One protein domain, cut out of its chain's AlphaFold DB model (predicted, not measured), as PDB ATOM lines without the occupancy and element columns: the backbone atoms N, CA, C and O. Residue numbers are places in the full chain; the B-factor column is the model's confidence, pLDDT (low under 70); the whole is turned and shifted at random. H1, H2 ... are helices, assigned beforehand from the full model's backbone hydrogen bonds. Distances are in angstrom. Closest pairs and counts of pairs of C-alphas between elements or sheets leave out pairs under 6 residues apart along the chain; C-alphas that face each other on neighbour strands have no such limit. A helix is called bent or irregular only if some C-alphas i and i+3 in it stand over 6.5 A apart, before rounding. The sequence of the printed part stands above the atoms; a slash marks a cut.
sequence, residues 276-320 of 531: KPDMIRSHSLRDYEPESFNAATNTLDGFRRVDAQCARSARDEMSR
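AT A GLANCE: This is residues 276 to 320 of the 531 residues of an uncharacterized protein of Dothidotthia symphoricarpi CBS 119687 (UniProt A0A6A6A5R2). One long straight helix, H2, makes the length of the domain, and a short helix, H1, stands off to the side of its first half, so that the two and the link between them make a lopsided hook. The chain comes along H1, turns through residues 284 to 289 and folds back into H2, whose residues 301 to 320 stick out free. The printed part has 45 residues with two named helices, H1 then H2, and no named strand, and its class is all helix. It is extended, with a radius of gyration of the C-alphas of 14.6 A, and the C-alphas span 46 by 22 by 7 A.

IN THESE COORDINATES: H1 is residues 276 to 283, 8 residues, and begins at C-alpha 276 at (-34.177, 12.692, 1.804). It ends at C-alpha 283 at (-41.806, 4.272, 1.091), 11.4 A away. H2 is residues 290 to 320, 31 residues and 45.6 A from first to last C-alpha. It begins at C-alpha 290 at (-46.181, -4.732, -10.096) and ends at C-alpha 320 at (-36.687, 38.719, -20.157).

HOW THE PARTS SIT: H1 and H2 are apart, with no C-alpha of the one within 8 A of the other. The y coordinate of the C-alphas falls from 12.692 at Lys 276 to 4.272 at His 283, and it rises from -4.732 at Pro 290 to 38.719 at Arg 320. Residues 301 to 320, which belong to H2, stand free. Neither helix is bent. Of the O i to N i+4 pairs, 2 of 4 in H1 and 25 of 27 in H2 are within hydrogen-bond range.

THE WHOLE: The two C-alphas farthest apart are those of Glu 289 and Arg 320, at 46.5 A. The printed part has no cut, and the link from H1 to H2, 6 residues, is short. The mean pLDDT of the printed part is 76.5, and residues 276 to 291 are under 70.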
ATOM      1  N   LYS A 276     -33.173  13.225   0.852       57.81
ATOM      2  CA  LYS A 276     -34.177  12.692   1.804       57.81
ATOM      3  C   LYS A 276     -35.667  12.797   1.401       57.81
ATOM      4  O   LYS A 276     -36.416  11.915   1.818       57.81
ATOM      5  N   PRO A 277     -36.145  13.820   0.662       60.56
ATOM      6  CA  PRO A 277     -37.560  13.909   0.285       60.56
ATOM      7  C   PRO A 277     -38.039  12.757  -0.604       60.56
ATOM      8  O   PRO A 277     -39.201  12.363  -0.515       60.56
ATOM      9  N   ASP A 278     -37.154  12.186  -1.419       56.41
ATOM     10  CA  ASP A 278     -37.528  11.139  -2.369       56.41
ATOM     11  C   ASP A 278     -37.610   9.749  -1.721       56.41
ATOM     12  O   ASP A 278     -38.450   8.941  -2.110       56.41
ATOM     13  N   MET A 279     -36.847   9.512  -0.647       59.62
ATOM     14  CA  MET A 279     -36.976   8.310   0.192       59.62
ATOM     15  C   MET A 279     -38.354   8.191   0.858       59.62
ATOM     16  O   MET A 279     -38.876   7.092   1.038       59.62
ATOM     17  N   ILE A 280     -38.949   9.319   1.255       65.25
ATOM     18  CA  ILE A 280     -40.280   9.325   1.875       65.25
ATOM     19  C   ILE A 280     -41.341   8.964   0.825       65.25
ATOM     20  O   ILE A 280     -42.278   8.231   1.128       65.25
ATOM     21  N   ARG A 281     -41.160   9.404  -0.428       60.25
ATOM     22  CA  ARG A 281     -42.074   9.095  -1.537       60.25
ATOM     23  C   ARG A 281     -41.966   7.646  -2.015       60.25
ATOM     24  O   ARG A 281     -42.984   7.078  -2.387       60.25
ATOM     25  N   SER A 282     -40.781   7.030  -1.971       62.12
ATOM     26  CA  SER A 282     -40.627   5.608  -2.315       62.12
ATOM     27  C   SER A 282     -41.226   4.681  -1.256       62.12
ATOM     28  O   SER A 282     -41.794   3.652  -1.602       62.12
ATOM     29  N   HIS A 283     -41.165   5.051   0.028       60.03
ATOM     30  CA  HIS A 283     -41.806   4.272   1.091       60.03
ATOM     31  C   HIS A 283     -43.338   4.275   1.005       60.03
ATOM     32  O   HIS A 283     -43.952   3.282   1.374       60.03
ATOM     33  N   SER A 284     -43.954   5.334   0.473       59.28
ATOM     34  CA  SER A 284     -45.399   5.364   0.197       59.28
ATOM     35  C   SER A 284     -45.822   4.508  -1.006       59.28
ATOM     36  O   SER A 284     -47.012   4.322  -1.219       59.28
ATOM     37  N   LEU A 285     -44.871   3.984  -1.789       58.25
ATOM     38  CA  LEU A 285     -45.123   3.101  -2.937       58.25
ATOM     39  C   LEU A 285     -44.929   1.610  -2.601       58.25
ATOM     40  O   LEU A 285     -45.003   0.770  -3.493       58.25
ATOM     41  N   ARG A 286     -44.681   1.281  -1.325       54.97
ATOM     42  CA  ARG A 286     -44.395  -0.076  -0.826       54.97
ATOM     43  C   ARG A 286     -45.582  -1.046  -0.959       54.97
ATOM     44  O   ARG A 286     -45.358  -2.248  -1.009       54.97
ATOM     45  N   ASP A 287     -46.798  -0.518  -1.096       62.41
ATOM     46  CA  ASP A 287     -48.049  -1.294  -1.118       62.41
ATOM     47  C   ASP A 287     -48.634  -1.479  -2.535       62.41
ATOM     48  O   ASP A 287     -49.765  -1.932  -2.697       62.41
ATOM     49  N   TYR A 288     -47.899  -1.086  -3.578       55.34
ATOM     50  CA  TYR A 288     -48.398  -1.050  -4.954       55.34
ATOM     51  C   TYR A 288     -47.953  -2.302  -5.745       55.34
ATOM     52  O   TYR A 288     -46.761  -2.565  -5.898       55.34
ATOM     53  N   GLU A 289     -48.915  -3.071  -6.276       61.47
ATOM     54  CA  GLU A 289     -48.693  -4.238  -7.149       61.47
ATOM     55  C   GLU A 289     -47.791  -3.939  -8.375       61.47
ATOM     56  O   GLU A 289     -47.689  -2.788  -8.812       61.47
ATOM     57  N   PRO A 290     -47.163  -4.943  -9.021       61.94
ATOM     58  CA  PRO A 290     -46.181  -4.732 -10.096       61.94
ATOM     59  C   PRO A 290     -46.667  -3.873 -11.278       61.94
ATOM     60  O   PRO A 290     -45.903  -3.080 -11.832       61.94
ATOM     61  N   GLU A 291     -47.940  -3.979 -11.665       61.53
ATOM     62  CA  GLU A 291     -48.528  -3.155 -12.737       61.53
ATOM     63  C   GLU A 291     -48.640  -1.679 -12.333       61.53
ATOM     64  O   GLU A 291     -48.515  -0.757 -13.145       61.53
ATOM     65  N   SER A 292     -48.793  -1.455 -11.038       71.19
ATOM     66  CA  SER A 292     -48.970  -0.151 -10.435       71.19
ATOM     67  C   SER A 292     -47.627   0.542 -10.125       71.19
ATOM     68  O   SER A 292     -47.569   1.771 -10.072       71.19
ATOM     69  N   PHE A 293     -46.512  -0.201 -10.104       75.31
ATOM     70  CA  PHE A 293     -45.151   0.353 -10.099       75.31
ATOM     71  C   PHE A 293     -44.824   1.133 -11.385       75.31
ATOM     72  O   PHE A 293     -44.263   2.231 -11.333       75.31
ATOM     73  N   ASN A 294     -45.210   0.610 -12.556       75.38
ATOM     74  CA  ASN A 294     -45.025   1.317 -13.830       75.38
ATOM     75  C   ASN A 294     -45.883   2.588 -13.892       75.38
ATOM     76  O   ASN A 294     -45.423   3.624 -14.375       75.38
ATOM     77  N   ALA A 295     -47.109   2.533 -13.361       76.31
ATOM     78  CA  ALA A 295     -47.962   3.708 -13.224       76.31
ATOM     79  C   ALA A 295     -47.319   4.757 -12.301       76.31
ATOM     80  O   ALA A 295     -47.172   5.908 -12.706       76.31
ATOM     81  N   ALA A 296     -46.833   4.352 -11.124       77.12
ATOM     82  CA  ALA A 296     -46.144   5.236 -10.185       77.12
ATOM     83  C   ALA A 296     -44.873   5.862 -10.782       77.12
ATOM     84  O   ALA A 296     -44.638   7.061 -10.625       77.12
ATOM     85  N   THR A 297     -44.087   5.079 -11.526       80.44
ATOM     86  CA  THR A 297     -42.888   5.559 -12.230       80.44
ATOM     87  C   THR A 297     -43.254   6.621 -13.268       80.44
ATOM     88  O   THR A 297     -42.646   7.691 -13.304       80.44
ATOM     89  N   ASN A 298     -44.304   6.379 -14.058       82.50
ATOM     90  CA  ASN A 298     -44.808   7.345 -15.033       82.50
ATOM     91  C   ASN A 298     -45.329   8.630 -14.367       82.50
ATOM     92  O   ASN A 298     -45.101   9.727 -14.882       82.50
ATOM     93  N   THR A 299     -45.986   8.522 -13.211       84.19
ATOM     94  CA  THR A 299     -46.450   9.679 -12.433       84.19
ATOM     95  C   THR A 299     -45.277  10.491 -11.877       84.19
ATOM     96  O   THR A 299     -45.272  11.720 -11.988       84.19
ATOM     97  N   LEU A 300     -44.247   9.828 -11.340       85.00
ATOM     98  CA  LEU A 300     -43.043  10.484 -10.822       85.00
ATOM     99  C   LEU A 300     -42.283  11.225 -11.933       85.00
ATOM    100  O   LEU A 300     -41.861  12.371 -11.757       85.00
ATOM    101  N   ASP A 301     -42.165  10.606 -13.107       86.06
ATOM    102  CA  ASP A 301     -41.591  11.242 -14.292       86.06
ATOM    103  C   ASP A 301     -42.443  12.415 -14.799       86.06
ATOM    104  O   ASP A 301     -41.899  13.407 -15.294       86.06
ATOM    105  N   GLY A 302     -43.765  12.354 -14.621       91.56
ATOM    106  CA  GLY A 302     -44.672  13.482 -14.829       91.56
ATOM    107  C   GLY A 302     -44.312  14.683 -13.952       91.56
ATOM    108  O   GLY A 302     -44.092  15.778 -14.477       91.56
ATOM    109  N   PHE A 303     -44.156  14.478 -12.640       87.44
ATOM    110  CA  PHE A 303     -43.758  15.543 -11.709       87.44
ATOM    111  C   PHE A 303     -42.398  16.150 -12.062       87.44
ATOM    112  O   PHE A 303     -42.263  17.371 -12.133       87.44
ATOM    113  N   ARG A 304     -41.409  15.317 -12.406       84.88
ATOM    114  CA  ARG A 304     -40.080  15.789 -12.837       84.88
ATOM    115  C   ARG A 304     -40.143  16.681 -14.075       84.88
ATOM    116  O   ARG A 304     -39.399  17.659 -14.177       84.88
ATOM    117  N   ARG A 305     -41.020  16.365 -15.035       89.31
ATOM    118  CA  ARG A 305     -41.221  17.197 -16.234       89.31
ATOM    119  C   ARG A 305     -41.837  18.547 -15.880       89.31
ATOM    120  O   ARG A 305     -41.403  19.549 -16.445       89.31
ATOM    121  N   VAL A 306     -42.794  18.576 -14.955       90.06
ATOM    122  CA  VAL A 306     -43.410  19.819 -14.469       90.06
ATOM    123  C   VAL A 306     -42.372  20.688 -13.757       90.06
ATOM    124  O   VAL A 306     -42.202  21.846 -14.132       90.06
ATOM    125  N   ASP A 307     -41.584  20.124 -12.841       86.50
ATOM    126  CA  ASP A 307     -40.522  20.858 -12.139       86.50
ATOM    127  C   ASP A 307     -39.479  21.424 -13.113       86.50
ATOM    128  O   ASP A 307     -39.092  22.596 -13.038       86.50
ATOM    129  N   ALA A 308     -39.070  20.624 -14.103       85.94
ATOM    130  CA  ALA A 308     -38.156  21.069 -15.148       85.94
ATOM    131  C   ALA A 308     -38.755  22.192 -16.016       85.94
ATOM    132  O   ALA A 308     -38.028  23.095 -16.442       85.94
ATOM    133  N   GLN A 309     -40.063  22.166 -16.287       91.19
ATOM    134  CA  GLN A 309     -40.763  23.233 -17.009       91.19
ATOM    135  C   GLN A 309     -40.884  24.511 -16.172       91.19
ATOM    136  O   GLN A 309     -40.641  25.601 -16.702       91.19
ATOM    137  N   CYS A 310     -41.179  24.404 -14.876       89.31
ATOM    138  CA  CYS A 310     -41.202  25.535 -13.951       89.31
ATOM    139  C   CYS A 310     -39.821  26.194 -13.843       89.31
ATOM    140  O   CYS A 310     -39.708  27.413 -13.980       89.31
ATOM    141  N   ALA A 311     -38.753  25.401 -13.707       87.88
ATOM    142  CA  ALA A 311     -37.382  25.909 -13.654       87.88
ATOM    143  C   ALA A 311     -36.965  26.630 -14.951       87.88
ATOM    144  O   ALA A 311     -36.316  27.679 -14.906       87.88
ATOM    145  N   ARG A 312     -37.360  26.104 -16.120       91.56
ATOM    146  CA  ARG A 312     -37.129  26.766 -17.418       91.56
ATOM    147  C   ARG A 312     -37.918  28.067 -17.536       91.56
ATOM    148  O   ARG A 312     -37.344  29.076 -17.926       91.56
ATOM    149  N   SER A 313     -39.187  28.057 -17.138       92.12
ATOM    150  CA  SER A 313     -40.054  29.240 -17.185       92.12
ATOM    151  C   SER A 313     -39.527  30.362 -16.290       92.12
ATOM    152  O   SER A 313     -39.441  31.505 -16.732       92.12
ATOM    153  N   ALA A 314     -39.070  30.035 -15.077       87.62
ATOM    154  CA  ALA A 314     -38.442  30.997 -14.174       87.62
ATOM    155  C   ALA A 314     -37.152  31.592 -14.769       87.62
ATOM    156  O   ALA A 314     -36.920  32.800 -14.689       87.62
ATOM    157  N   ARG A 315     -36.321  30.769 -15.420       91.62
ATOM    158  CA  ARG A 315     -35.091  31.227 -16.084       91.62
ATOM    159  C   ARG A 315     -35.373  32.125 -17.288       91.62
ATOM    160  O   ARG A 315     -34.673  33.121 -17.485       91.62
ATOM    161  N   ASP A 316     -36.382  31.788 -18.082       90.88
ATOM    162  CA  ASP A 316     -36.806  32.584 -19.232       90.88
ATOM    163  C   ASP A 316     -37.412  33.918 -18.785       90.88
ATOM    164  O   ASP A 316     -37.148  34.950 -19.402       90.88
ATOM    165  N   GLU A 317     -38.163  33.932 -17.682       91.88
ATOM    166  CA  GLU A 317     -38.681  35.165 -17.089       91.88
ATOM    167  C   GLU A 317     -37.546  36.059 -16.570       91.88
ATOM    168  O   GLU A 317     -37.498  37.243 -16.907       91.88
ATOM    169  N   MET A 318     -36.573  35.494 -15.846       85.38
ATOM    170  CA  MET A 318     -35.378  36.231 -15.416       85.38
ATOM    171  C   MET A 318     -34.565  36.767 -16.601       85.38
ATOM    172  O   MET A 318     -34.028  37.865 -16.522       85.38
ATOM    173  N   SER A 319     -34.509  36.030 -17.714       88.81
ATOM    174  CA  SER A 319     -33.792  36.460 -18.925       88.81
ATOM    175  C   SER A 319     -34.534  37.547 -19.711       88.81
ATOM    176  O   SER A 319     -33.915  38.270 -20.491       88.81
ATOM    177  N   ARG A 320     -35.858  37.672 -19.533       88.25
ATOM    178  CA  ARG A 320     -36.687  38.719 -20.157       88.25
ATOM    179  C   ARG A 320     -36.720  40.016 -19.357       88.25
ATOM    180  O   ARG A 320     -37.007  41.063 -19.941       88.25
TER     181      ARG A 320